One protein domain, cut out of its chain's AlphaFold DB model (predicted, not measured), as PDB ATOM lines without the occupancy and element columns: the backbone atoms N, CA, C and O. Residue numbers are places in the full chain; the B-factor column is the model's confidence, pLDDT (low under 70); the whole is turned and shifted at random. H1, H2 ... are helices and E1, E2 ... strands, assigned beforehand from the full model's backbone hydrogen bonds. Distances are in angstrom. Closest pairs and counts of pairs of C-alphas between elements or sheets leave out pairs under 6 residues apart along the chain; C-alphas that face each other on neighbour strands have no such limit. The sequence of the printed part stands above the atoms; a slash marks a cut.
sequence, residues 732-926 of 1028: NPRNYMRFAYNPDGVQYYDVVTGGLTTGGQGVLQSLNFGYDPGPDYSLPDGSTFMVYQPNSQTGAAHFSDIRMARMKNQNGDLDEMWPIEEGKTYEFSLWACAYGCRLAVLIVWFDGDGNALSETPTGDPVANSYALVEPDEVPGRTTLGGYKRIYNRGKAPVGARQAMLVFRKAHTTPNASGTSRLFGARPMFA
ATOM      1  N   ASN A 732     -32.674 -17.695 -61.739       66.81
ATOM      2  CA  ASN A 732     -33.903 -18.496 -61.801       66.81
ATOM      3  C   ASN A 732     -34.211 -19.300 -60.512       66.81
ATOM      4  O   ASN A 732     -34.466 -20.505 -60.600       66.81
ATOM      5  N   PRO A 733     -34.243 -18.671 -59.317       70.75
ATOM      6  CA  PRO A 733     -34.581 -19.353 -58.059       70.75
ATOM      7  C   PRO A 733     -35.929 -20.089 -58.100       70.75
ATOM      8  O   PRO A 733     -36.094 -21.080 -57.398       70.75
ATOM      9  N   ARG A 734     -36.857 -19.684 -58.981       67.19
ATOM     10  CA  ARG A 734     -38.127 -20.382 -59.256       67.19
ATOM     11  C   ARG A 734     -37.988 -21.885 -59.543       67.19
ATOM     12  O   ARG A 734     -38.890 -22.646 -59.215       67.19
ATOM     13  N   ASN A 735     -36.861 -22.321 -60.110       68.75
ATOM     14  CA  ASN A 735     -36.602 -23.735 -60.421       68.75
ATOM     15  C   ASN A 735     -36.215 -24.567 -59.185       68.75
ATOM     16  O   ASN A 735     -36.015 -25.773 -59.294       68.75
ATOM     17  N   TYR A 736     -36.068 -23.924 -58.028       71.75
ATOM     18  CA  TYR A 736     -35.589 -24.522 -56.785       71.75
ATOM     19  C   TYR A 736     -36.595 -24.363 -55.641       71.75
ATOM     20  O   TYR A 736     -36.254 -24.573 -54.482       71.75
ATOM     21  N   MET A 737     -37.838 -23.993 -55.951       74.19
ATOM     22  CA  MET A 737     -38.897 -23.776 -54.967       74.19
ATOM     23  C   MET A 737     -39.843 -24.974 -54.910       74.19
ATOM     24  O   MET A 737     -40.227 -25.511 -55.947       74.19
ATOM     25  N   ARG A 738     -40.253 -25.371 -53.701       73.19
ATOM     26  CA  ARG A 738     -41.213 -26.466 -53.478       73.19
ATOM     27  C   ARG A 738     -42.273 -26.083 -52.447       73.19
ATOM     28  O   ARG A 738     -41.959 -25.479 -51.423       73.19
ATOM     29  N   PHE A 739     -43.534 -26.427 -52.706       66.00
ATOM     30  CA  PHE A 739     -44.634 -26.204 -51.760       66.00
ATOM     31  C   PHE A 739     -44.663 -27.286 -50.688       66.00
ATOM     32  O   PHE A 739     -44.508 -28.464 -50.999       66.00
ATOM     33  N   ALA A 740     -44.897 -26.887 -49.440       64.62
ATOM     34  CA  ALA A 740     -44.758 -27.815 -48.329       64.62
ATOM     35  C   ALA A 740     -45.857 -27.781 -47.274       64.62
ATOM     36  O   ALA A 740     -46.131 -28.811 -46.662       64.62
ATOM     37  N   TYR A 741     -46.476 -26.626 -47.033       74.69
ATOM     38  CA  TYR A 741     -47.541 -26.523 -46.042       74.69
ATOM     39  C   TYR A 741     -48.581 -25.499 -46.487       74.69
ATOM     40  O   TYR A 741     -48.267 -24.332 -46.701       74.69
ATOM     41  N   ASN A 742     -49.816 -25.958 -46.653       75.06
ATOM     42  CA  ASN A 742     -50.984 -25.145 -46.976       75.06
ATOM     43  C   ASN A 742     -52.200 -25.781 -46.283       75.06
ATOM     44  O   ASN A 742     -52.950 -26.538 -46.903       75.06
ATOM     45  N   PRO A 743     -52.348 -25.571 -44.967       68.62
ATOM     46  CA  PRO A 743     -53.354 -26.263 -44.164       68.62
ATOM     47  C   PRO A 743     -54.783 -25.914 -44.590       68.62
ATOM     48  O   PRO A 743     -55.680 -26.742 -44.443       68.62
ATOM     49  N   ASP A 744     -54.965 -24.724 -45.165       71.50
ATOM     50  CA  ASP A 744     -56.258 -24.154 -45.534       71.50
ATOM     51  C   ASP A 744     -56.693 -24.499 -46.975       71.50
ATOM     52  O   ASP A 744     -57.771 -24.093 -47.403       71.50
ATOM     53  N   GLY A 745     -55.871 -25.229 -47.743       73.94
ATOM     54  CA  GLY A 745     -56.213 -25.633 -49.113       73.94
ATOM     55  C   GLY A 745     -56.375 -24.456 -50.081       73.94
ATOM     56  O   GLY A 745     -57.155 -24.531 -51.029       73.94
ATOM     57  N   VAL A 746     -55.650 -23.360 -49.851       77.12
ATOM     58  CA  VAL A 746     -55.669 -22.172 -50.716       77.12
ATOM     59  C   VAL A 746     -55.098 -22.504 -52.102       77.12
ATOM     60  O   VAL A 746     -54.153 -23.285 -52.225       77.12
ATOM     61  N   GLN A 747     -55.656 -21.916 -53.161       79.69
ATOM     62  CA  GLN A 747     -55.199 -22.157 -54.533       79.69
ATOM     63  C   GLN A 747     -54.098 -21.181 -54.949       79.69
ATOM     64  O   GLN A 747     -54.193 -19.978 -54.698       79.69
ATOM     65  N   TYR A 748     -53.093 -21.700 -55.652       78.38
ATOM     66  CA  TYR A 748     -51.981 -20.937 -56.219       78.38
ATOM     67  C   TYR A 748     -51.794 -21.281 -57.702       78.38
ATOM     68  O   TYR A 748     -52.243 -22.326 -58.176       78.38
ATOM     69  N   TYR A 749     -51.152 -20.385 -58.449       73.44
ATOM     70  CA  TYR A 749     -50.868 -20.590 -59.873       73.44
ATOM     71  C   TYR A 749     -49.585 -21.418 -60.081       73.44
ATOM     72  O   TYR A 749     -48.541 -21.050 -59.541       73.44
ATOM     73  N   ASP A 750     -49.644 -22.495 -60.877       66.38
ATOM     74  CA  ASP A 750     -48.490 -23.336 -61.244       66.38
ATOM     75  C   ASP A 750     -47.946 -22.982 -62.639       66.38
ATOM     76  O   ASP A 750     -48.686 -22.854 -63.615       66.38
ATOM     77  N   VAL A 751     -46.625 -22.838 -62.738       56.00
ATOM     78  CA  VAL A 751     -45.916 -22.462 -63.970       56.00
ATOM     79  C   VAL A 751     -45.781 -23.627 -64.938       56.00
ATOM     80  O   VAL A 751     -45.769 -23.412 -66.147       56.00
ATOM     81  N   VAL A 752     -45.673 -24.854 -64.423       55.47
ATOM     82  CA  VAL A 752     -45.428 -26.043 -65.248       55.47
ATOM     83  C   VAL A 752     -46.696 -26.451 -65.987       55.47
ATOM     84  O   VAL A 752     -46.651 -26.773 -67.171       55.47
ATOM     85  N   THR A 753     -47.834 -26.419 -65.296       59.50
ATOM     86  CA  THR A 753     -49.126 -26.828 -65.861       59.50
ATOM     87  C   THR A 753     -49.956 -25.660 -66.394       59.50
ATOM     88  O   THR A 753     -50.923 -25.889 -67.119       59.50
ATOM     89  N   GLY A 754     -49.608 -24.413 -66.050       62.22
ATOM     90  CA  GLY A 754     -50.375 -23.220 -66.423       62.22
ATOM     91  C   GLY A 754     -51.773 -23.156 -65.792       62.22
ATOM     92  O   GLY A 754     -52.610 -22.377 -66.245       62.22
ATOM     93  N   GLY A 755     -52.046 -23.991 -64.784       65.06
ATOM     94  CA  GLY A 755     -53.348 -24.135 -64.138       65.06
ATOM     95  C   GLY A 755     -53.373 -23.652 -62.688       65.06
ATOM     96  O   GLY A 755     -52.342 -23.438 -62.046       65.06
ATOM     97  N   LEU A 756     -54.588 -23.505 -62.151       68.88
ATOM     98  CA  LEU A 756     -54.807 -23.362 -60.712       68.88
ATOM     99  C   LEU A 756     -54.573 -24.713 -60.049       68.88
ATOM    100  O   LEU A 756     -55.215 -25.697 -60.413       68.88
ATOM    101  N   THR A 757     -53.701 -24.752 -59.050       62.44
ATOM    102  CA  THR A 757     -53.491 -25.951 -58.245       62.44
ATOM    103  C   THR A 757     -53.772 -25.659 -56.780       62.44
ATOM    104  O   THR A 757     -53.421 -24.611 -56.230       62.44
ATOM    105  N   THR A 758     -54.471 -26.595 -56.151       61.81
ATOM    106  CA  THR A 758     -54.668 -26.628 -54.708       61.81
ATOM    107  C   THR A 758     -53.462 -27.376 -54.171       61.81
ATOM    108  O   THR A 758     -53.349 -28.575 -54.419       61.81
ATOM    109  N   GLY A 759     -52.527 -26.688 -53.509       55.56
ATOM    110  CA  GLY A 759     -51.390 -27.365 -52.884       55.56
ATOM    111  C   GLY A 759     -51.935 -28.436 -51.943       55.56
ATOM    112  O   GLY A 759     -52.569 -28.096 -50.948       55.56
ATOM    113  N   GLY A 760     -51.804 -29.711 -52.317       51.44
ATOM    114  CA  GLY A 760     -52.434 -30.810 -51.595       51.44
ATOM    115  C   GLY A 760     -51.974 -30.838 -50.140       51.44
ATOM    116  O   GLY A 760     -50.801 -30.601 -49.852       51.44
ATOM    117  N   GLN A 761     -52.887 -31.153 -49.217       47.00
ATOM    118  CA  GLN A 761     -52.502 -31.475 -47.846       47.00
ATOM    119  C   GLN A 761     -51.474 -32.615 -47.865       47.00
ATOM    120  O   GLN A 761     -51.782 -33.723 -48.295       47.00
ATOM    121  N   GLY A 762     -50.254 -32.342 -47.401       43.25
ATOM    122  CA  GLY A 762     -49.282 -33.377 -47.043       43.25
ATOM    123  C   GLY A 762     -48.730 -34.253 -48.176       43.25
ATOM    124  O   GLY A 762     -48.089 -35.252 -47.866       43.25
ATOM    125  N   VAL A 763     -48.917 -33.914 -49.458       36.06
ATOM    126  CA  VAL A 763     -48.291 -34.654 -50.569       36.06
ATOM    127  C   VAL A 763     -47.262 -33.770 -51.264       36.06
ATOM    128  O   VAL A 763     -47.603 -32.781 -51.910       36.06
ATOM    129  N   LEU A 764     -45.992 -34.161 -51.125       41.03
ATOM    130  CA  LEU A 764     -44.834 -33.626 -51.838       41.03
ATOM    131  C   LEU A 764     -45.020 -33.817 -53.352       41.03
ATOM    132  O   LEU A 764     -44.572 -34.810 -53.920       41.03
ATOM    133  N   GLN A 765     -45.693 -32.885 -54.021       41.75
ATOM    134  CA  GLN A 765     -45.613 -32.780 -55.473       41.75
ATOM    135  C   GLN A 765     -44.524 -31.765 -55.813       41.75
ATOM    136  O   GLN A 765     -44.571 -30.614 -55.381       41.75
ATOM    137  N   SER A 766     -43.522 -32.209 -56.573       43.38
ATOM    138  CA  SER A 766     -42.454 -31.388 -57.143       43.38
ATOM    139  C   SER A 766     -43.024 -30.458 -58.216       43.38
ATOM    140  O   SER A 766     -42.836 -30.664 -59.413       43.38
ATOM    141  N   LEU A 767     -43.795 -29.473 -57.787       48.28
ATOM    142  CA  LEU A 767     -44.343 -28.433 -58.637       48.28
ATOM    143  C   LEU A 767     -43.414 -27.219 -58.509       48.28
ATOM    144  O   LEU A 767     -43.160 -26.740 -57.403       48.28
ATOM    145  N   ASN A 768     -42.852 -26.767 -59.633       49.47
ATOM    146  CA  ASN A 768     -41.985 -25.590 -59.682       49.47
ATOM    147  C   ASN A 768     -42.861 -24.343 -59.600       49.47
ATOM    148  O   ASN A 768     -43.409 -23.873 -60.599       49.47
ATOM    149  N   PHE A 769     -43.008 -23.803 -58.399       53.28
ATOM    150  CA  PHE A 769     -43.798 -22.602 -58.193       53.28
ATOM    151  C   PHE A 769     -42.912 -21.362 -58.190       53.28
ATOM    152  O   PHE A 769     -42.208 -21.075 -57.226       53.28
ATOM    153  N   GLY A 770     -42.993 -20.600 -59.274       54.06
ATOM    154  CA  GLY A 770     -42.405 -19.273 -59.385       54.06
ATOM    155  C   GLY A 770     -42.731 -18.692 -60.747       54.06
ATOM    156  O   GLY A 770     -41.981 -18.882 -61.702       54.06
ATOM    157  N   TYR A 771     -43.885 -18.028 -60.845       59.41
ATOM    158  CA  TYR A 771     -44.320 -17.395 -62.090       59.41
ATOM    159  C   TYR A 771     -43.327 -16.291 -62.455       59.41
ATOM    160  O   TYR A 771     -42.890 -15.551 -61.570       59.41
ATOM    161  N   ASP A 772     -42.960 -16.194 -63.736       63.66
ATOM    162  CA  ASP A 772     -42.268 -15.008 -64.233       63.66
ATOM    163  C   ASP A 772     -43.242 -13.843 -64.127       63.66
ATOM    164  O   ASP A 772     -44.229 -13.829 -64.860       63.66
ATOM    165  N   PRO A 773     -43.034 -12.881 -63.223       66.81
ATOM    166  CA  PRO A 773     -44.026 -11.842 -63.018       66.81
ATOM    167  C   PRO A 773     -44.144 -10.880 -64.207       66.81
ATOM    168  O   PRO A 773     -44.962  -9.962 -64.168       66.81
ATOM    169  N   GLY A 774     -43.363 -11.105 -65.266       70.19
ATOM    170  CA  GLY A 774     -43.347 -10.306 -66.470       70.19
ATOM    171  C   GLY A 774     -42.348  -9.156 -66.366       70.19
ATOM    172  O   GLY A 774     -41.775  -8.891 -65.303       70.19
ATOM    173  N   PRO A 775     -42.132  -8.440 -67.479       75.75
ATOM    174  CA  PRO A 775     -41.092  -7.419 -67.581       75.75
ATOM    175  C   PRO A 775     -41.278  -6.254 -66.602       75.75
ATOM    176  O   PRO A 775     -40.303  -5.584 -66.286       75.75
ATOM    177  N   ASP A 776     -42.492  -6.027 -66.095       77.06
ATOM    178  CA  ASP A 776     -42.804  -4.901 -65.206       77.06
ATOM    179  C   ASP A 776     -42.344  -5.119 -63.755       77.06
ATOM    180  O   ASP A 776     -42.184  -4.162 -62.994       77.06
ATOM    181  N   TYR A 777     -42.102  -6.374 -63.374       74.00
ATOM    182  CA  TYR A 777     -41.772  -6.772 -62.005       74.00
ATOM    183  C   TYR A 777     -40.474  -7.582 -61.918       74.00
ATOM    184  O   TYR A 777     -39.969  -7.783 -60.820       74.00
ATOM    185  N   SER A 778     -39.918  -8.044 -63.040       77.69
ATOM    186  CA  SER A 778     -38.691  -8.843 -63.061       77.69
ATOM    187  C   SER A 778     -37.432  -7.974 -63.008       77.69
ATOM    188  O   SER A 778     -37.275  -7.012 -63.762       77.69
ATOM    189  N   LEU A 779     -36.493  -8.341 -62.133       80.38
ATOM    190  CA  LEU A 779     -35.134  -7.810 -62.170       80.38
ATOM    191  C   LEU A 779     -34.417  -8.308 -63.439       80.38
ATOM    192  O   LEU A 779     -34.596  -9.468 -63.826       80.38
ATOM    193  N   PRO A 780     -33.538  -7.492 -64.055       78.69
ATOM    194  CA  PRO A 780     -32.802  -7.877 -65.265       78.69
ATOM    195  C   PRO A 780     -31.904  -9.114 -65.115       78.69
ATOM    196  O   PRO A 780     -31.454  -9.670 -66.112       78.69
ATOM    197  N   ASP A 781     -31.610  -9.539 -63.884       73.62
ATOM    198  CA  ASP A 781     -30.761 -10.696 -63.589       73.62
ATOM    199  C   ASP A 781     -31.514 -12.039 -63.582       73.62
ATOM    200  O   ASP A 781     -30.893 -13.085 -63.376       73.62
ATOM    201  N   GLY A 782     -32.835 -12.029 -63.804       74.19
ATOM    202  CA  GLY A 782     -33.669 -13.235 -63.805       74.19
ATOM    203  C   GLY A 782     -33.797 -13.890 -62.425       74.19
ATOM    204  O   GLY A 782     -34.114 -15.076 -62.322       74.19
ATOM    205  N   SER A 783     -33.509 -13.151 -61.350       76.69
ATOM    206  CA  SER A 783     -33.600 -13.654 -59.975       76.69
ATOM    207  C   SER A 783     -35.003 -13.532 -59.371       76.69
ATOM    208  O   SER A 783     -35.246 -14.061 -58.287       76.69
ATOM    209  N   THR A 784     -35.929 -12.841 -60.038       81.00
ATOM    210  CA  THR A 784     -37.271 -12.586 -59.505       81.00
ATOM    211  C   THR A 784     -38.196 -13.789 -59.676       81.00
ATOM    212  O   THR A 784     -38.261 -14.401 -60.739       81.00
ATOM    213  N   PHE A 785     -38.962 -14.090 -58.630       80.62
ATOM    214  CA  PHE A 785     -40.038 -15.076 -58.637       80.62
ATOM    215  C   PHE A 785     -41.302 -14.506 -57.985       80.62
ATOM    216  O   PHE A 785     -41.217 -13.651 -57.101       80.62
ATOM    217  N   MET A 786     -42.474 -14.997 -58.401       81.56
ATOM    218  CA  MET A 786     -43.764 -14.644 -57.804       81.56
ATOM    219  C   MET A 786     -44.538 -15.876 -57.329       81.56
ATOM    220  O   MET A 786     -44.647 -16.871 -58.047       81.56
ATOM    221  N   VAL A 787     -45.158 -15.751 -56.154       81.56
ATOM    222  CA  VAL A 787     -46.228 -16.630 -55.669       81.56
ATOM    223  C   VAL A 787     -47.543 -15.856 -55.737       81.56
ATOM    224  O   VAL A 787     -47.721 -14.870 -55.020       81.56
ATOM    225  N   TYR A 788     -48.454 -16.291 -56.607       80.56
ATOM    226  CA  TYR A 788     -49.733 -15.625 -56.859       80.56
ATOM    227  C   TYR A 788     -50.908 -16.468 -56.372       80.56
ATOM    228  O   TYR A 788     -51.063 -17.623 -56.771       80.56
ATOM    229  N   GLN A 789     -51.729 -15.860 -55.517       83.19
ATOM    230  CA  GLN A 789     -53.009 -16.373 -55.054       83.19
ATOM    231  C   GLN A 789     -54.133 -15.629 -55.804       83.19
ATOM    232  O   GLN A 789     -54.388 -14.455 -55.517       83.19
ATOM    233  N   PRO A 790     -54.823 -16.284 -56.752       78.81
ATOM    234  CA  PRO A 790     -55.849 -15.664 -57.590       78.81
ATOM    235  C   PRO A 790     -57.244 -15.630 -56.955       78.81
ATOM    236  O   PRO A 790     -58.193 -15.211 -57.612       78.81
ATOM    237  N   ASN A 791     -57.399 -16.099 -55.715       77.94
ATOM    238  CA  ASN A 791     -58.685 -16.167 -55.032       77.94
ATOM    239  C   ASN A 791     -58.680 -15.397 -53.701       77.94
ATOM    240  O   ASN A 791     -57.638 -15.166 -53.077       77.94
ATOM    241  N   SER A 792     -59.878 -15.028 -53.245       79.12
ATOM    242  CA  SER A 792     -60.082 -14.242 -52.025       79.12
ATOM    243  C   SER A 792     -60.166 -15.112 -50.767       79.12
ATOM    244  O   SER A 792     -60.717 -14.674 -49.759       79.12
ATOM    245  N   GLN A 793     -59.703 -16.367 -50.826       76.00
ATOM    246  CA  GLN A 793     -59.817 -17.293 -49.702       76.00
ATOM    247  C   GLN A 793     -58.904 -16.878 -48.545       76.00
ATOM    248  O   GLN A 793     -57.701 -16.657 -48.711       76.00
ATOM    249  N   THR A 794     -59.508 -16.845 -47.362       74.44
ATOM    250  CA  THR A 794     -58.869 -16.681 -46.056       74.44
ATOM    251  C   THR A 794     -59.247 -17.882 -45.197       74.44
ATOM    252  O   THR A 794     -60.440 -18.147 -45.045       74.44
ATOM    253  N   GLY A 795     -58.278 -18.616 -44.654       60.72
ATOM    254  CA  GLY A 795     -58.538 -19.758 -43.768       60.72
ATOM    255  C   GLY A 795     -58.069 -19.536 -42.326       60.72
ATOM    256  O   GLY A 795     -57.602 -18.446 -41.988       60.72
ATOM    257  N   ALA A 796     -58.277 -20.546 -41.472       54.03
ATOM    258  CA  ALA A 796     -58.095 -20.483 -40.017       54.03
ATOM    259  C   ALA A 796     -56.624 -20.599 -39.573       54.03
ATOM    260  O   ALA A 796     -56.280 -20.159 -38.478       54.03
ATOM    261  N   ALA A 797     -55.751 -21.148 -40.421       63.31
ATOM    262  CA  ALA A 797     -54.306 -21.157 -40.238       63.31
ATOM    263  C   ALA A 797     -53.688 -20.258 -41.316       63.31
ATOM    264  O   ALA A 797     -53.234 -20.738 -42.344       63.31
ATOM    265  N   HIS A 798     -53.729 -18.942 -41.069       74.38
ATOM    266  CA  HIS A 798     -53.574 -17.816 -42.006       74.38
ATOM    267  C   HIS A 798     -52.313 -17.753 -42.916       74.38
ATOM    268  O   HIS A 798     -52.014 -16.674 -43.429       74.38
ATOM    269  N   PHE A 799     -51.549 -18.828 -43.134       81.69
ATOM    270  CA  PHE A 799     -50.325 -18.843 -43.934       81.69
ATOM    271  C   PHE A 799     -50.079 -20.149 -44.711       81.69
ATOM    272  O   PHE A 799     -50.564 -21.224 -44.363       81.69
ATOM    273  N   SER A 800     -49.244 -20.040 -45.745       79.81
ATOM    274  CA  SER A 800     -48.662 -21.144 -46.507       79.81
ATOM    275  C   SER A 800     -47.131 -21.055 -46.488       79.81
ATOM    276  O   SER A 800     -46.583 -19.966 -46.673       79.81
ATOM    277  N   ASP A 801     -46.448 -22.193 -46.333       83.00
ATOM    278  CA  ASP A 801     -44.983 -22.282 -46.366       83.00
ATOM    279  C   ASP A 801     -44.482 -22.885 -47.683       83.00
ATOM    280  O   ASP A 801     -44.884 -23.977 -48.112       83.00
ATOM    281  N   ILE A 802     -43.543 -22.166 -48.292       82.00
ATOM    282  CA  ILE A 802     -42.816 -22.543 -49.500       82.00
ATOM    283  C   ILE A 802     -41.343 -22.718 -49.128       82.00
ATOM    284  O   ILE A 802     -40.765 -21.870 -48.456       82.00
ATOM    285  N   ARG A 803     -40.721 -23.811 -49.561       82.81
ATOM    286  CA  ARG A 803     -39.344 -24.180 -49.216       82.81
ATOM    287  C   ARG A 803     -38.389 -23.928 -50.370       82.81
ATOM    288  O   ARG A 803     -38.778 -24.040 -51.534       82.81
ATOM    289  N   MET A 804     -37.132 -23.653 -50.034       80.94
ATOM    290  CA  MET A 804     -36.048 -23.542 -51.006       80.94
ATOM    291  C   MET A 804     -35.149 -24.781 -50.990       80.94
ATOM    292  O   MET A 804     -34.578 -25.133 -49.957       80.94
ATOM    293  N   ALA A 805     -34.996 -25.407 -52.151       77.06
ATOM    294  CA  ALA A 805     -34.153 -26.568 -52.367       77.06
ATOM    295  C   ALA A 805     -32.774 -26.191 -52.931       77.06
ATOM    296  O   ALA A 805     -32.565 -25.123 -53.507       77.06
ATOM    297  N   ARG A 806     -31.824 -27.110 -52.788       75.19
ATOM    298  CA  ARG A 806     -30.486 -27.086 -53.389       75.19
ATOM    299  C   ARG A 806     -30.321 -28.273 -54.331       75.19
ATOM    300  O   ARG A 806     -31.014 -29.274 -54.188       75.19
ATOM    301  N   MET A 807     -29.362 -28.211 -55.250       64.56
ATOM    302  CA  MET A 807     -28.945 -29.411 -55.985       64.56
ATOM    303  C   MET A 807     -28.240 -30.378 -55.033       64.56
ATOM    304  O   MET A 807     -27.254 -30.020 -54.385       64.56
ATOM    305  N   LYS A 808     -28.751 -31.602 -54.956       63.84
ATOM    306  CA  LYS A 808     -28.203 -32.710 -54.174       63.84
ATOM    307  C   LYS A 808     -27.017 -33.360 -54.874       63.84
ATOM    308  O   LYS A 808     -26.060 -33.765 -54.222       63.84
ATOM    309  N   ASN A 809     -27.111 -33.511 -56.191       57.66
ATOM    310  CA  ASN A 809     -26.131 -34.216 -57.003       57.66
ATOM    311  C   ASN A 809     -26.106 -33.686 -58.446       57.66
ATOM    312  O   ASN A 809     -26.892 -32.823 -58.835       57.66
ATOM    313  N   GLN A 810     -25.183 -34.227 -59.240       48.06
ATOM    314  CA  GLN A 810     -24.958 -33.839 -60.636       48.06
ATOM    315  C   GLN A 810     -26.086 -34.277 -61.587       48.06
ATOM    316  O   GLN A 810     -26.127 -33.812 -62.721       48.06
ATOM    317  N   ASN A 811     -27.016 -35.122 -61.129       51.84
ATOM    318  CA  ASN A 811     -28.142 -35.601 -61.933       51.84
ATOM    319  C   ASN A 811     -29.319 -34.611 -61.948       51.84
ATOM    320  O   ASN A 811     -30.323 -34.867 -62.605       51.84
ATOM    321  N   GLY A 812     -29.206 -33.488 -61.232       53.66
ATOM    322  CA  GLY A 812     -30.281 -32.506 -61.094       53.66
ATOM    323  C   GLY A 812     -31.275 -32.830 -59.978       53.66
ATOM    324  O   GLY A 812     -32.273 -32.122 -59.844       53.66
ATOM    325  N   ASP A 813     -31.005 -33.844 -59.146       64.06
ATOM    326  CA  ASP A 813     -31.844 -34.125 -57.982       64.06
ATOM    327  C   ASP A 813     -31.774 -32.950 -57.007       64.06
ATOM    328  O   ASP A 813     -30.690 -32.450 -56.693       64.06
ATOM    329  N   LEU A 814     -32.929 -32.515 -56.508       70.75
ATOM    330  CA  LEU A 814     -33.028 -31.415 -55.551       70.75
ATOM    331  C   LEU A 814     -33.293 -31.933 -54.132       70.75
ATOM    332  O   LEU A 814     -34.067 -32.873 -53.938       70.75
ATOM    333  N   ASP A 815     -32.679 -31.277 -53.152       79.50
ATOM    334  CA  ASP A 815     -32.780 -31.553 -51.719       79.50
ATOM    335  C   ASP A 815     -33.237 -30.290 -50.973       79.50
ATOM    336  O   ASP A 815     -32.698 -29.211 -51.194       79.50
ATOM    337  N   GLU A 816     -34.248 -30.405 -50.115       81.75
ATOM    338  CA  GLU A 816     -34.777 -29.287 -49.310       81.75
ATOM    339  C   GLU A 816     -33.979 -29.071 -48.021       81.75
ATOM    340  O   GLU A 816     -34.098 -28.018 -47.391       81.75
ATOM    341  N   MET A 817     -33.159 -30.056 -47.642       86.12
ATOM    342  CA  MET A 817     -32.375 -30.028 -46.419       86.12
ATOM    343  C   MET A 817     -30.975 -29.478 -46.689       86.12
ATOM    344  O   MET A 817     -30.188 -30.011 -47.479       86.12
ATOM    345  N   TRP A 818     -30.653 -28.378 -46.017       86.50
ATOM    346  CA  TRP A 818     -29.366 -27.699 -46.080       86.50
ATOM    347  C   TRP A 818     -28.468 -28.209 -44.954       86.50
ATOM    348  O   TRP A 818     -28.879 -28.150 -43.799       86.50
ATOM    349  N   PRO A 819     -27.253 -28.700 -45.239       87.19
ATOM    350  CA  PRO A 819     -26.344 -29.156 -44.198       87.19
ATOM    351  C   PRO A 819     -25.892 -27.963 -43.354       87.19
ATOM    352  O   PRO A 819     -25.503 -26.928 -43.902       87.19
ATOM    353  N   ILE A 820     -25.938 -28.128 -42.035       86.56
ATOM    354  CA  ILE A 820     -25.493 -27.134 -41.057       86.56
ATOM    355  C   ILE A 820     -24.689 -27.808 -39.946       86.56
ATOM    356  O   ILE A 820     -24.700 -29.030 -39.790       86.56
ATOM    357  N   GLU A 821     -23.994 -26.996 -39.163       90.12
ATOM    358  CA  GLU A 821     -23.287 -27.420 -37.965       90.12
ATOM    359  C   GLU A 821     -24.045 -26.961 -36.720       90.12
ATOM    360  O   GLU A 821     -24.450 -25.801 -36.599       90.12
ATOM    361  N   GLU A 822     -24.217 -27.884 -35.778       91.75
ATOM    362  CA  GLU A 822     -24.755 -27.604 -34.450       91.75
ATOM    363  C   GLU A 822     -23.990 -26.452 -33.776       91.75
ATOM    364  O   GLU A 822     -22.762 -26.382 -33.823       91.75
ATOM    365  N   GLY A 823     -24.712 -25.532 -33.132       87.88
ATOM    366  CA  GLY A 823     -24.127 -24.415 -32.390       87.88
ATOM    367  C   GLY A 823     -23.649 -23.234 -33.243       87.88
ATOM    368  O   GLY A 823     -23.351 -22.180 -32.677       87.88
ATOM    369  N   LYS A 824     -23.618 -23.348 -34.577       90.12
ATOM    370  CA  LYS A 824     -23.333 -22.218 -35.477       90.12
ATOM    371  C   LYS A 824     -24.563 -21.338 -35.684       90.12
ATOM    372  O   LYS A 824     -25.698 -21.801 -35.591       90.12
ATOM    373  N   THR A 825     -24.343 -20.053 -35.965       88.88
ATOM    374  CA  THR A 825     -25.423 -19.108 -36.284       88.88
ATOM    375  C   THR A 825     -25.513 -18.905 -37.786       88.88
ATOM    376  O   THR A 825     -24.507 -18.646 -38.440       88.88
ATOM    377  N   TYR A 826     -26.724 -18.988 -38.329       87.81
ATOM    378  CA  TYR A 826     -26.984 -18.808 -39.752       87.81
ATOM    379  C   TYR A 826     -27.999 -17.699 -39.993       87.81
ATOM    380  O   TYR A 826     -28.907 -17.484 -39.188       87.81
ATOM    381  N   GLU A 827     -27.853 -17.016 -41.123       87.94
ATOM    382  CA  GLU A 827     -28.771 -15.997 -41.618       87.94
ATOM    383  C   GLU A 827     -29.360 -16.425 -42.960       87.94
ATOM    384  O   GLU A 827     -28.633 -16.805 -43.879       87.94
ATOM    385  N   PHE A 828     -30.680 -16.321 -43.075       88.50
ATOM    386  CA  PHE A 828     -31.409 -16.461 -44.327       88.50
ATOM    387  C   PHE A 828     -32.018 -15.113 -44.706       88.50
ATOM    388  O   PHE A 828     -32.744 -14.522 -43.909       88.50
ATOM    389  N   SER A 829     -31.725 -14.621 -45.911       86.44
ATOM    390  CA  SER A 829     -32.193 -13.322 -46.405       86.44
ATOM    391  C   SER A 829     -32.803 -13.404 -47.805       86.44
ATOM    392  O   SER A 829     -32.459 -14.284 -48.596       86.44
ATOM    393  N   LEU A 830     -33.714 -12.476 -48.107       87.00
ATOM    394  CA  LEU A 830     -34.454 -12.384 -49.367       87.00
ATOM    395  C   LEU A 830     -34.825 -10.923 -49.660       87.00
ATOM    396  O   LEU A 830     -35.291 -10.223 -48.766       87.00
ATOM    397  N   TRP A 831     -34.698 -10.466 -50.908       87.81
ATOM    398  CA  TRP A 831     -35.366  -9.231 -51.339       87.81
ATOM    399  C   TRP A 831     -36.802  -9.534 -51.668       87.81
ATOM    400  O   TRP A 831     -37.066 -10.381 -52.516       87.81
ATOM    401  N   ALA A 832     -37.722  -8.828 -51.031       88.69
ATOM    402  CA  ALA A 832     -39.117  -9.142 -51.169       88.69
ATOM    403  C   ALA A 832     -40.041  -7.932 -51.224       88.69
ATOM    404  O   ALA A 832     -39.713  -6.830 -50.785       88.69
ATOM    405  N   CYS A 833     -41.206  -8.176 -51.807       85.75
ATOM    406  CA  CYS A 833     -42.318  -7.251 -51.942       85.75
ATOM    407  C   CYS A 833     -43.607  -8.075 -51.878       85.75
ATOM    408  O   CYS A 833     -43.657  -9.177 -52.421       85.75
ATOM    409  N   ALA A 834     -44.657  -7.558 -51.254       85.06
ATOM    410  CA  ALA A 834     -45.927  -8.265 -51.133       85.06
ATOM    411  C   ALA A 834     -47.100  -7.316 -51.400       85.06
ATOM    412  O   ALA A 834     -47.022  -6.144 -51.058       85.06
ATOM    413  N   TYR A 835     -48.175  -7.827 -52.001       84.19
ATOM    414  CA  TYR A 835     -49.419  -7.091 -52.237       84.19
ATOM    415  C   TYR A 835     -50.594  -7.907 -51.722       84.19
ATOM    416  O   TYR A 835     -50.771  -9.065 -52.125       84.19
ATOM    417  N   GLY A 836     -51.401  -7.312 -50.843       83.38
ATOM    418  CA  GLY A 836     -52.540  -8.006 -50.239       83.38
ATOM    419  C   GLY A 836     -52.161  -9.258 -49.439       83.38
ATOM    420  O   GLY A 836     -52.999 -10.135 -49.260       83.38
ATOM    421  N   CYS A 837     -50.912  -9.396 -48.988       81.56
ATOM    422  CA  CYS A 837     -50.480 -10.443 -48.059       81.56
ATOM    423  C   CYS A 837     -49.237 -10.001 -47.282       81.56
ATOM    424  O   CYS A 837     -48.485  -9.147 -47.743       81.56
ATOM    425  N   ARG A 838     -48.994 -10.639 -46.135       84.38
ATOM    426  CA  ARG A 838     -47.712 -10.580 -45.421       84.38
ATOM    427  C   ARG A 838     -46.770 -11.670 -45.911       84.38
ATOM    428  O   ARG A 838     -47.216 -12.748 -46.306       84.38
ATOM    429  N   LEU A 839     -45.475 -11.400 -45.833       85.19
ATOM    430  CA  LEU A 839     -44.413 -12.366 -46.098       85.19
ATOM    431  C   LEU A 839     -43.458 -12.408 -44.908       85.19
ATOM    432  O   LEU A 839     -43.105 -11.352 -44.390       85.19
ATOM    433  N   ALA A 840     -42.972 -13.598 -44.562       86.12
ATOM    434  CA  ALA A 840     -41.841 -13.772 -43.661       86.12
ATOM    435  C   ALA A 840     -40.823 -14.798 -44.181       86.12
ATOM    436  O   ALA A 840     -41.174 -15.723 -44.916       86.12
ATOM    437  N   VAL A 841     -39.566 -14.649 -43.765       87.75
ATOM    438  CA  VAL A 841     -38.526 -15.679 -43.923       87.75
ATOM    439  C   VAL A 841     -38.192 -16.312 -42.577       87.75
ATOM    440  O   VAL A 841     -38.147 -15.632 -41.549       87.75
ATOM    441  N   LEU A 842     -37.956 -17.620 -42.574       87.69
ATOM    442  CA  LEU A 842     -37.565 -18.368 -41.379       87.69
ATOM    443  C   LEU A 842     -36.686 -19.572 -41.736       87.69
ATOM    444  O   LEU A 842     -36.660 -20.031 -42.882       87.69
ATOM    445  N   ILE A 843     -35.965 -20.061 -40.731       89.94
ATOM    446  CA  ILE A 843     -35.134 -21.260 -40.778       89.94
ATOM    447  C   ILE A 843     -35.759 -22.287 -39.832       89.94
ATOM    448  O   ILE A 843     -35.968 -21.995 -38.653       89.94
ATOM    449  N   VAL A 844     -36.045 -23.486 -40.335       90.81
ATOM    450  CA  VAL A 844     -36.471 -24.628 -39.511       90.81
ATOM    451  C   VAL A 844     -35.294 -25.585 -39.357       90.81
ATOM    452  O   VAL A 844     -34.655 -25.946 -40.342       90.81
ATOM    453  N   TRP A 845     -35.003 -25.986 -38.127       93.50
ATOM    454  CA  TRP A 845     -33.885 -26.853 -37.769       93.50
ATOM    455  C   TRP A 845     -34.334 -28.306 -37.698       93.50
ATOM    456  O   TRP A 845     -35.378 -28.592 -37.115       93.50
ATOM    457  N   PHE A 846     -33.525 -29.210 -38.238       92.69
ATOM    458  CA  PHE A 846     -33.776 -30.648 -38.266       92.69
ATOM    459  C   PHE A 846     -32.573 -31.426 -37.724       92.69
ATOM    460  O   PHE A 846     -31.419 -30.996 -37.865       92.69
ATOM    461  N   ASP A 847     -32.840 -32.574 -37.106       92.69
ATOM    462  CA  ASP A 847     -31.801 -33.546 -36.756       92.69
ATOM    463  C   ASP A 847     -31.266 -34.289 -38.000       92.69
ATOM    464  O   ASP A 847     -31.642 -34.004 -39.138       92.69
ATOM    465  N   GLY A 848     -30.332 -35.224 -37.795       85.94
ATOM    466  CA  GLY A 848     -29.756 -36.030 -38.881       85.94
ATOM    467  C   GLY A 848     -30.722 -37.043 -39.507       85.94
ATOM    468  O   GLY A 848     -30.449 -37.521 -40.607       85.94
ATOM    469  N   ASP A 849     -31.837 -37.334 -38.834       86.62
ATOM    470  CA  ASP A 849     -32.854 -38.303 -39.249       86.62
ATOM    471  C   ASP A 849     -34.052 -37.627 -39.948       86.62
ATOM    472  O   ASP A 849     -34.939 -38.306 -40.470       86.62
ATOM    473  N   GLY A 850     -34.068 -36.290 -40.009       83.50
ATOM    474  CA  GLY A 850     -35.103 -35.496 -40.668       83.50
ATOM    475  C   GLY A 850     -36.278 -35.100 -39.769       83.50
ATOM    476  O   GLY A 850     -37.317 -34.689 -40.290       83.50
ATOM    477  N   ASN A 851     -36.142 -35.170 -38.441       88.62
ATOM    478  CA  ASN A 851     -37.156 -34.675 -37.505       88.62
ATOM    479  C   ASN A 851     -36.950 -33.186 -37.201       88.62
ATOM    480  O   ASN A 851     -35.831 -32.744 -36.939       88.62
ATOM    481  N   ALA A 852     -38.034 -32.405 -37.214       88.94
ATOM    482  CA  ALA A 852     -37.986 -30.978 -36.898       88.94
ATOM    483  C   ALA A 852     -37.710 -30.757 -35.400       88.94
ATOM    484  O   ALA A 852     -38.408 -31.304 -34.549       88.94
ATOM    485  N   LEU A 853     -36.721 -29.919 -35.089       92.25
ATOM    486  CA  LEU A 853     -36.300 -29.579 -33.728       92.25
ATOM    487  C   LEU A 853     -36.901 -28.249 -33.256       92.25
ATOM    488  O   LEU A 853     -37.447 -28.163 -32.161       92.25
ATOM    489  N   SER A 854     -36.780 -27.192 -34.063       90.50
ATOM    490  CA  SER A 854     -37.345 -25.862 -33.779       90.50
ATOM    491  C   SER A 854     -37.367 -24.991 -35.039       90.50
ATOM    492  O   SER A 854     -36.749 -25.341 -36.042       90.50
ATOM    493  N   GLU A 855     -38.045 -23.843 -34.997       86.50
ATOM    494  CA  GLU A 855     -37.994 -22.821 -36.049       86.50
ATOM    495  C   GLU A 855     -37.550 -21.465 -35.489       86.50
ATOM    496  O   GLU A 855     -37.775 -21.155 -34.317       86.50
ATOM    497  N   THR A 856     -36.903 -20.641 -36.316       84.94
ATOM    498  CA  THR A 856     -36.585 -19.257 -35.944       84.94
ATOM    499  C   THR A 856     -37.874 -18.445 -35.786       84.94
ATOM    500  O   THR A 856     -38.716 -18.502 -36.688       84.94
ATOM    501  N   PRO A 857     -38.032 -17.647 -34.712       70.38
ATOM    502  CA  PRO A 857     -39.245 -16.869 -34.476       70.38
ATOM    503  C   PRO A 857     -39.617 -15.959 -35.656       70.38
ATOM    504  O   PRO A 857     -38.746 -15.372 -36.300       70.38
ATOM    505  N   THR A 858     -40.921 -15.792 -35.898       65.50
ATOM    506  CA  THR A 858     -41.473 -14.889 -36.931       65.50
ATOM    507  C   THR A 858     -41.912 -13.516 -36.391       65.50
ATOM    508  O   THR A 858     -42.500 -12.727 -37.125       65.50
ATOM    509  N   GLY A 859     -41.535 -13.187 -35.147       55.19
ATOM    510  CA  GLY A 859     -41.630 -11.849 -34.543       55.19
ATOM    511  C   GLY A 859     -42.467 -11.769 -33.254       55.19
ATOM    512  O   GLY A 859     -43.614 -12.199 -33.233       55.19
ATOM    513  N   ASP A 860     -41.879 -11.147 -32.223       37.59
ATOM    514  CA  ASP A 860     -42.501 -10.339 -31.150       37.59
ATOM    515  C   ASP A 860     -41.685  -9.008 -31.105       37.59
ATOM    516  O   ASP A 860     -40.480  -9.027 -31.407       37.59
ATOM    517  N   PRO A 861     -42.286  -7.827 -30.841       39.56
ATOM    518  CA  PRO A 861     -41.929  -6.531 -31.430       39.56
ATOM    519  C   PRO A 861     -40.741  -5.794 -30.785       39.56
ATOM    520  O   PRO A 861     -40.604  -4.589 -30.974       39.56
ATOM    521  N   VAL A 862     -39.852  -6.481 -30.061       39.66
ATOM    522  CA  VAL A 862     -38.681  -5.844 -29.417       39.66
ATOM    523  C   VAL A 862     -37.334  -6.313 -29.997       39.66
ATOM    524  O   VAL A 862     -36.307  -5.747 -29.641       39.66
ATOM    525  N   ALA A 863     -37.290  -7.275 -30.937       43.69
ATOM    526  CA  ALA A 863     -35.992  -7.753 -31.450       43.69
ATOM    527  C   ALA A 863     -35.853  -8.087 -32.948       43.69
ATOM    528  O   ALA A 863     -34.712  -8.145 -33.392       43.69
ATOM    529  N   ASN A 864     -36.905  -8.296 -33.759       54.03
ATOM    530  CA  ASN A 864     -36.666  -8.603 -35.188       54.03
ATOM    531  C   ASN A 864     -37.821  -8.258 -36.153       54.03
ATOM    532  O   ASN A 864     -38.419  -9.122 -36.790       54.03
ATOM    533  N   SER A 865     -38.085  -6.963 -36.347       55.97
ATOM    534  CA  SER A 865     -38.969  -6.436 -37.408       55.97
ATOM    535  C   SER A 865     -38.436  -6.639 -38.841       55.97
ATOM    536  O   SER A 865     -39.090  -6.261 -39.811       55.97
ATOM    537  N   TYR A 866     -37.236  -7.206 -38.993       64.62
ATOM    538  CA  TYR A 866     -36.538  -7.352 -40.273       64.62
ATOM    539  C   TYR A 866     -36.886  -8.633 -41.040       64.62
ATOM    540  O   TYR A 866     -36.535  -8.740 -42.211       64.62
ATOM    541  N   ALA A 867     -37.581  -9.594 -40.421       71.50
ATOM    542  CA  ALA A 867     -37.931 -10.868 -41.056       71.50
ATOM    543  C   ALA A 867     -39.211 -10.807 -41.903       71.50
ATOM    544  O   ALA A 867     -39.540 -11.797 -42.557       71.50
ATOM    545  N   LEU A 868     -39.924  -9.673 -41.887       80.75
ATOM    546  CA  LEU A 868     -41.260  -9.532 -42.459       80.75
ATOM    547  C   LEU A 868     -41.399  -8.364 -43.446       80.75
ATOM    548  O   LEU A 868     -40.755  -7.315 -43.315       80.75
ATOM    549  N   VAL A 869     -42.279  -8.560 -44.427       83.38
ATOM    550  CA  VAL A 869     -42.807  -7.510 -45.308       83.38
ATOM    551  C   VAL A 869     -44.309  -7.403 -45.075       83.38
ATOM    552  O   VAL A 869     -45.031  -8.401 -45.189       83.38
ATOM    553  N   GLU A 870     -44.768  -6.201 -44.742       83.00
ATOM    554  CA  GLU A 870     -46.193  -5.881 -44.628       83.00
ATOM    555  C   GLU A 870     -46.838  -5.728 -46.020       83.00
ATOM    556  O   GLU A 870     -46.133  -5.469 -47.004       83.00
ATOM    557  N   PRO A 871     -48.170  -5.891 -46.145       79.56
ATOM    558  CA  PRO A 871     -48.846  -5.706 -47.422       79.56
ATOM    559  C   PRO A 871     -48.568  -4.305 -47.967       79.56
ATOM    560  O   PRO A 871     -48.764  -3.314 -47.265       79.56
ATOM    561  N   ASP A 872     -48.110  -4.241 -49.215       78.81
ATOM    562  CA  ASP A 872     -47.921  -2.997 -49.961       78.81
ATOM    563  C   ASP A 872     -46.866  -2.045 -49.340       78.81
ATOM    564  O   ASP A 872     -46.830  -0.856 -49.654       78.81
ATOM    565  N   GLU A 873     -45.965  -2.569 -48.490       81.38
ATOM    566  CA  GLU A 873     -44.889  -1.805 -47.829       81.38
ATOM    567  C   GLU A 873     -43.860  -1.241 -48.825       81.38
ATOM    568  O   GLU A 873     -43.294  -0.167 -48.619       81.38
ATOM    569  N   VAL A 874     -43.617  -1.962 -49.923       80.88
ATOM    570  CA  VAL A 874     -42.704  -1.559 -50.997       80.88
ATOM    571  C   VAL A 874     -43.367  -1.731 -52.365       80.88
ATOM    572  O   VAL A 874     -44.186  -2.628 -52.545       80.88
ATOM    573  N   PRO A 875     -43.032  -0.886 -53.355       70.06
ATOM    574  CA  PRO A 875     -43.834  -0.747 -54.565       70.06
ATOM    575  C   PRO A 875     -43.513  -1.746 -55.687       70.06
ATOM    576  O   PRO A 875     -44.080  -1.571 -56.754       70.06
ATOM    577  N   GLY A 876     -42.602  -2.718 -55.514       66.50
ATOM    578  CA  GLY A 876     -42.240  -3.756 -56.503       66.50
ATOM    579  C   GLY A 876     -41.928  -3.237 -57.919       66.50
ATOM    580  O   GLY A 876     -42.837  -2.971 -58.696       66.50
ATOM    581  N   ARG A 877     -40.647  -3.108 -58.296       72.94
ATOM    582  CA  ARG A 877     -40.219  -2.542 -59.597       72.94
ATOM    583  C   ARG A 877     -39.114  -3.374 -60.250       72.94
ATOM    584  O   ARG A 877     -38.475  -4.175 -59.587       72.94
ATOM    585  N   THR A 878     -38.779  -3.070 -61.502       80.19
ATOM    586  CA  THR A 878     -37.648  -3.629 -62.282       80.19
ATOM    587  C   THR A 878     -36.244  -3.326 -61.724       80.19
ATOM    588  O   THR A 878     -35.230  -3.592 -62.367       80.19
ATOM    589  N   THR A 879     -36.155  -2.760 -60.518       84.56
ATOM    590  CA  THR A 879     -34.906  -2.425 -59.828       84.56
ATOM    591  C   THR A 879     -34.977  -2.857 -58.370       84.56
ATOM    592  O   THR A 879     -36.050  -2.904 -57.767       84.56
ATOM    593  N   LEU A 880     -33.815  -3.125 -57.771       83.12
ATOM    594  CA  LEU A 880     -33.716  -3.608 -56.392       83.12
ATOM    595  C   LEU A 880     -34.318  -2.630 -55.363       83.12
ATOM    596  O   LEU A 880     -34.769  -3.062 -54.311       83.12
ATOM    597  N   GLY A 881     -34.391  -1.332 -55.689       83.31
ATOM    598  CA  GLY A 881     -35.039  -0.313 -54.853       83.31
ATOM    599  C   GLY A 881     -36.560  -0.472 -54.712       83.31
ATOM    600  O   GLY A 881     -37.157   0.167 -53.854       83.31
ATOM    601  N   GLY A 882     -37.195  -1.325 -55.523       83.31
ATOM    602  CA  GLY A 882     -38.599  -1.719 -55.360       83.31
ATOM    603  C   GLY A 882     -38.824  -2.866 -54.366       83.31
ATOM    604  O   GLY A 882     -39.970  -3.267 -54.177       83.31
ATOM    605  N   TYR A 883     -37.762  -3.397 -53.755       87.25
ATOM    606  CA  TYR A 883     -37.802  -4.528 -52.830       87.25
ATOM    607  C   TYR A 883     -37.189  -4.162 -51.476       87.25
ATOM    608  O   TYR A 883     -36.179  -3.461 -51.407       87.25
ATOM    609  N   LYS A 884     -37.741  -4.721 -50.398       88.62
ATOM    610  CA  LYS A 884     -37.150  -4.686 -49.056       88.62
ATOM    611  C   LYS A 884     -36.360  -5.970 -48.839       88.62
ATOM    612  O   LYS A 884     -36.906  -7.057 -49.008       88.62
ATOM    613  N   ARG A 885     -35.081  -5.876 -48.465       88.25
ATOM    614  CA  ARG A 885     -34.337  -7.067 -48.037       88.25
ATOM    615  C   ARG A 885     -34.745  -7.422 -46.615       88.25
ATOM    616  O   ARG A 885     -34.499  -6.644 -45.698       88.25
ATOM    617  N   ILE A 886     -35.366  -8.581 -46.467       87.56
ATOM    618  CA  ILE A 886     -35.723  -9.179 -45.185       87.56
ATOM    619  C   ILE A 886     -34.739 -10.288 -44.834       87.56
ATOM    620  O   ILE A 886     -34.161 -10.910 -45.729       87.56
ATOM    621  N   TYR A 887     -34.543 -10.537 -43.543       86.25
ATOM    622  CA  TYR A 887     -33.688 -11.617 -43.064       86.25
ATOM    623  C   TYR A 887     -34.166 -12.182 -41.726       86.25
ATOM    624  O   TYR A 887     -34.801 -11.488 -40.935       86.25
ATOM    625  N   ASN A 888     -33.831 -13.443 -41.468       86.00
ATOM    626  CA  ASN A 888     -33.995 -14.082 -40.167       86.00
ATOM    627  C   ASN A 888     -32.708 -14.821 -39.799       86.00
ATOM    628  O   ASN A 888     -32.029 -15.375 -40.669       86.00
ATOM    629  N   ARG A 889     -32.356 -14.798 -38.514       86.31
ATOM    630  CA  ARG A 889     -31.104 -15.346 -37.999       86.31
ATOM    631  C   ARG A 889     -31.385 -16.258 -36.821       86.31
ATOM    632  O   ARG A 889     -32.147 -15.899 -35.927       86.31
ATOM    633  N   GLY A 890     -30.735 -17.412 -36.801       86.44
ATOM    634  CA  GLY A 890     -30.858 -18.353 -35.699       86.44
ATOM    635  C   GLY A 890     -29.597 -19.170 -35.489       86.44
ATOM    636  O   GLY A 890     -28.880 -19.492 -36.437       86.44
ATOM    637  N   LYS A 891     -29.344 -19.500 -34.224       90.00
ATOM    638  CA  LYS A 891     -28.320 -20.457 -33.819       90.00
ATOM    639  C   LYS A 891     -28.884 -21.868 -33.929       90.00
ATOM    640  O   LYS A 891     -29.955 -22.134 -33.385       90.00
ATOM    641  N   ALA A 892     -28.169 -22.749 -34.619       91.06
ATOM    642  CA  ALA A 892     -28.538 -24.149 -34.756       91.06
ATOM    643  C   ALA A 892     -28.592 -24.809 -33.361       91.06
ATOM    644  O   ALA A 892     -27.576 -24.797 -32.654       91.06
ATOM    645  N   PRO A 893     -29.752 -25.343 -32.930       92.31
ATOM    646  CA  PRO A 893     -29.913 -25.938 -31.606       92.31
ATOM    647  C   PRO A 893     -29.145 -27.261 -31.489       92.31
ATOM    648  O   PRO A 893     -28.735 -27.846 -32.491       92.31
ATOM    649  N   VAL A 894     -28.978 -27.745 -30.256       93.88
ATOM    650  CA  VAL A 894     -28.331 -29.037 -29.979       93.88
ATOM    651  C   VAL A 894     -29.005 -30.158 -30.777       93.88
ATOM    652  O   VAL A 894     -30.232 -30.242 -30.807       93.88
ATOM    653  N   GLY A 895     -28.208 -31.005 -31.431       90.06
ATOM    654  CA  GLY A 895     -28.683 -32.089 -32.291       90.06
ATOM    655  C   GLY A 895     -29.013 -31.683 -33.731       90.06
ATOM    656  O   GLY A 895     -29.235 -32.568 -34.559       90.06
ATOM    657  N   ALA A 896     -29.013 -30.390 -34.072       92.31
ATOM    658  CA  ALA A 896     -29.307 -29.950 -35.431       92.31
ATOM    659  C   ALA A 896     -28.167 -30.304 -36.397       92.31
ATOM    660  O   ALA A 896     -26.999 -29.993 -36.164       92.31
ATOM    661  N   ARG A 897     -28.524 -30.941 -37.515       91.31
ATOM    662  CA  ARG A 897     -27.602 -31.305 -38.610       91.31
ATOM    663  C   ARG A 897     -28.041 -30.737 -39.950       91.31
ATOM    664  O   ARG A 897     -27.244 -30.662 -40.888       91.31
ATOM    665  N   GLN A 898     -29.309 -30.351 -40.044       90.38
ATOM    666  CA  GLN A 898     -29.921 -29.857 -41.262       90.38
ATOM    667  C   GLN A 898     -30.794 -28.631 -40.973       90.38
ATOM    668  O   GLN A 898     -31.327 -28.463 -39.875       90.38
ATOM    669  N   ALA A 899     -30.927 -27.759 -41.965       90.38
ATOM    670  CA  ALA A 899     -31.782 -26.584 -41.938       90.38
ATOM    671  C   ALA A 899     -32.669 -26.543 -43.184       90.38
ATOM    672  O   ALA A 899     -32.260 -26.935 -44.274       90.38
ATOM    673  N   MET A 900     -33.875 -26.020 -43.034       89.50
ATOM    674  CA  MET A 900     -34.830 -25.833 -44.116       89.50
ATOM    675  C   MET A 900     -35.182 -24.355 -44.220       89.50
ATOM    676  O   MET A 900     -35.565 -23.725 -43.233       89.50
ATOM    677  N   LEU A 901     -35.042 -23.806 -45.425       89.31
ATOM    678  CA  LEU A 901     -35.259 -22.388 -45.703       89.31
ATOM    679  C   LEU A 901     -36.687 -22.177 -46.195       89.31
ATOM    680  O   LEU A 901     -37.081 -22.780 -47.197       89.31
ATOM    681  N   VAL A 902     -37.449 -21.329 -45.503       85.50
ATOM    682  CA  VAL A 902     -38.892 -21.185 -45.726       85.50
ATOM    683  C   VAL A 902     -39.280 -19.739 -46.028       85.50
ATOM    684  O   VAL A 902     -38.915 -18.811 -45.306       85.50
ATOM    685  N   PHE A 903     -40.085 -19.577 -47.078       84.94
ATOM    686  CA  PHE A 903     -40.906 -18.406 -47.359       84.94
ATOM    687  C   PHE A 903     -42.313 -18.660 -46.833       84.94
ATOM    688  O   PHE A 903     -43.033 -19.515 -47.349       84.94
ATOM    689  N   ARG A 904     -42.717 -17.896 -45.826       85.94
ATOM    690  CA  ARG A 904     -44.061 -17.952 -45.265       85.94
ATOM    691  C   ARG A 904     -44.895 -16.842 -45.878       85.94
ATOM    692  O   ARG A 904     -44.634 -15.664 -45.641       85.94
ATOM    693  N   LYS A 905     -45.897 -17.206 -46.672       84.56
ATOM    694  CA  LYS A 905     -46.858 -16.269 -47.258       84.56
ATOM    695  C   LYS A 905     -48.147 -16.309 -46.450       84.56
ATOM    696  O   LYS A 905     -48.783 -17.354 -46.373       84.56
ATOM    697  N   ALA A 906     -48.592 -15.178 -45.916       84.00
ATOM    698  CA  ALA A 906     -49.929 -15.090 -45.344       84.00
ATOM    699  C   ALA A 906     -51.006 -15.183 -46.441       84.00
ATOM    700  O   ALA A 906     -50.811 -14.744 -47.582       84.00
ATOM    701  N   HIS A 907     -52.158 -15.748 -46.099       83.56
ATOM    702  CA  HIS A 907     -53.321 -15.798 -46.983       83.56
ATOM    703  C   HIS A 907     -53.810 -14.383 -47.324       83.56
ATOM    704  O   HIS A 907     -53.461 -13.415 -46.642       83.56
ATOM    705  N   THR A 908     -54.563 -14.259 -48.422       80.38
ATOM    706  CA  THR A 908     -55.026 -12.968 -48.952       80.38
ATOM    707  C   THR A 908     -55.631 -12.098 -47.850       80.38
ATOM    708  O   THR A 908     -56.678 -12.401 -47.292       80.38
ATOM    709  N   THR A 909     -54.978 -10.981 -47.548       74.50
ATOM    710  CA  THR A 909     -55.591  -9.888 -46.797       74.50
ATOM    711  C   THR A 909     -56.715  -9.323 -47.662       74.50
ATOM    712  O   THR A 909     -56.471  -9.101 -48.850       74.50
ATOM    713  N   PRO A 910     -57.932  -9.097 -47.133       65.12
ATOM    714  CA  PRO A 910     -59.051  -8.621 -47.939       65.12
ATOM    715  C   PRO A 910     -58.709  -7.288 -48.620       65.12
ATOM    716  O   PRO A 910     -58.717  -6.234 -47.990       65.12
ATOM    717  N   ASN A 911     -58.378  -7.335 -49.909       65.19
ATOM    718  CA  ASN A 911     -58.207  -6.167 -50.764       65.19
ATOM    719  C   ASN A 911     -59.336  -6.135 -51.804       65.19
ATOM    720  O   ASN A 911     -60.015  -7.137 -52.032       65.19
ATOM    721  N   ALA A 912     -59.551  -4.982 -52.444       61.94
ATOM    722  CA  ALA A 912     -60.650  -4.797 -53.399       61.94
ATOM    723  C   ALA A 912     -60.590  -5.755 -54.610       61.94
ATOM    724  O   ALA A 912     -61.610  -5.994 -55.251       61.94
ATOM    725  N   SER A 913     -59.411  -6.311 -54.906       68.31
ATOM    726  CA  SER A 913     -59.172  -7.217 -56.032       68.31
ATOM    727  C   SER A 913     -59.382  -8.695 -55.690       68.31
ATOM    728  O   SER A 913     -59.406  -9.517 -56.601       68.31
ATOM    729  N   GLY A 914     -59.510  -9.055 -54.408       77.81
ATOM    730  CA  GLY A 914     -59.677 -10.440 -53.965       77.81
ATOM    731  C   GLY A 914     -58.499 -11.362 -54.304       77.81
ATOM    732  O   GLY A 914     -58.704 -12.563 -54.430       77.81
ATOM    733  N   THR A 915     -57.286 -10.829 -54.476       81.06
ATOM    734  CA  THR A 915     -56.080 -11.591 -54.851       81.06
ATOM    735  C   THR A 915     -54.876 -11.149 -54.031       81.06
ATOM    736  O   THR A 915     -54.845 -10.034 -53.509       81.06
ATOM    737  N   SER A 916     -53.853 -11.994 -53.917       83.06
ATOM    738  CA  SER A 916     -52.600 -11.604 -53.266       83.06
ATOM    739  C   SER A 916     -51.377 -12.168 -53.968       83.06
ATOM    740  O   SER A 916     -51.420 -13.225 -54.598       83.06
ATOM    741  N   ARG A 917     -50.264 -11.441 -53.883       81.38
ATOM    742  CA  ARG A 917     -49.012 -11.798 -54.557       81.38
ATOM    743  C   ARG A 917     -47.814 -11.468 -53.690       81.38
ATOM    744  O   ARG A 917     -47.747 -10.408 -53.075       81.38
ATOM    745  N   LEU A 918     -46.861 -12.382 -53.690       84.75
ATOM    746  CA  LEU A 918     -45.569 -12.253 -53.039       84.75
ATOM    747  C   LEU A 918     -44.500 -12.339 -54.114       84.75
ATOM    748  O   LEU A 918     -44.509 -13.272 -54.915       84.75
ATOM    749  N   PHE A 919     -43.577 -11.389 -54.104       84.75
ATOM    750  CA  PHE A 919     -42.398 -11.381 -54.951       84.75
ATOM    751  C   PHE A 919     -41.155 -11.578 -54.099       84.75
ATOM    752  O   PHE A 919     -41.013 -10.944 -53.053       84.75
ATOM    753  N   GLY A 920     -40.249 -12.420 -54.580       85.25
ATOM    754  CA  GLY A 920     -38.936 -12.621 -53.991       85.25
ATOM    755  C   GLY A 920     -37.841 -12.521 -55.045       85.25
ATOM    756  O   GLY A 920     -38.071 -12.777 -56.227       85.25
ATOM    757  N   ALA A 921     -36.647 -12.128 -54.622       83.56
ATOM    758  CA  ALA A 921     -35.453 -12.083 -55.445       83.56
ATOM    759  C   ALA A 921     -34.204 -12.300 -54.591       83.56
ATOM    760  O   ALA A 921     -34.182 -11.971 -53.401       83.56
ATOM    761  N   ARG A 922     -33.144 -12.811 -55.227       83.50
ATOM    762  CA  ARG A 922     -31.798 -12.897 -54.637       83.50
ATOM    763  C   ARG A 922     -31.774 -13.512 -53.222       83.50
ATOM    764  O   ARG A 922     -31.272 -12.889 -52.288       83.50
ATOM    765  N   PRO A 923     -32.323 -14.720 -53.029       84.38
ATOM    766  CA  PRO A 923     -32.216 -15.397 -51.742       84.38
ATOM    767  C   PRO A 923     -30.743 -15.676 -51.387       84.38
ATOM    768  O   PRO A 923     -29.913 -15.887 -52.273       84.38
ATOM    769  N   MET A 924     -30.409 -15.679 -50.097       84.69
ATOM    770  CA  MET A 924     -29.062 -15.979 -49.596       84.69
ATOM    771  C   MET A 924     -29.138 -16.651 -48.229       84.69
ATOM    772  O   MET A 924     -29.852 -16.167 -47.353       84.69
ATOM    773  N   PHE A 925     -28.367 -17.722 -48.043       86.06
ATOM    774  CA  PHE A 925     -28.218 -18.433 -46.777       86.06
ATOM    775  C   PHE A 925     -26.735 -18.615 -46.454       86.06
ATOM    776  O   PHE A 925     -25.989 -19.141 -47.279       86.06
ATOM    777  N   ALA A 926     -26.293 -18.156 -45.286       84.50
ATOM    778  CA  ALA A 926     -24.881 -18.204 -44.911       84.50
ATOM    779  C   ALA A 926     -24.680 -18.214 -43.391       84.50
ATOM    780  O   ALA A 926     -25.541 -17.768 -42.630       84.50
TER     781      ALA A 926
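What this domain is: This is residues 732 to 926 of the 1028 residues of an uncharacterized protein of Sphingomonas trueperi (UniProt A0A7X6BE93). Amid little regular structure, two strongly twisted antiparallel sheets, E1-E5-E10-E7-E8 and E4-E11-E6-E9, face each other as a sandwich, with E4 to E11 a jelly roll, one long hairpin wound over both. Hairpin E2 and E3 is beside E4. Of 195 printed residues, 77 are in named elements, H1 then E1 to E11, mostly strand. The whole is compact, radius of gyration of the C-alphas 16.1 A, spanning 47 by 42 by 38 A.

Where its parts are: From C-alpha 733 at (-34.581, -19.353, -58.059) H1 runs to 736; find E1 at 737-741, E2 747-749, E3 756-758, E4 785-789, E5 799-804, E6 825-835, E7 839-846, E8 852-855, E9 884-891, E10 898-906 and E11 916-926, which ends with C-alpha 926 at (-24.881, -18.204, -44.911).

How they stand to each other: Look between the sheets: the closest C-alphas of E7 and E9, Leu 842 and Asn 888, are 5.7 A apart. N 829 of E6 and O 924 of E11 are within hydrogen-bond range, 2.8 A. H1, too short for O i to N i+4 pairs, only grazes both sheets.

The domain as a whole: The printed part has no cut, long links at 759-784, 805-824 and 856-883, and 54 residues with pLDDT under 70.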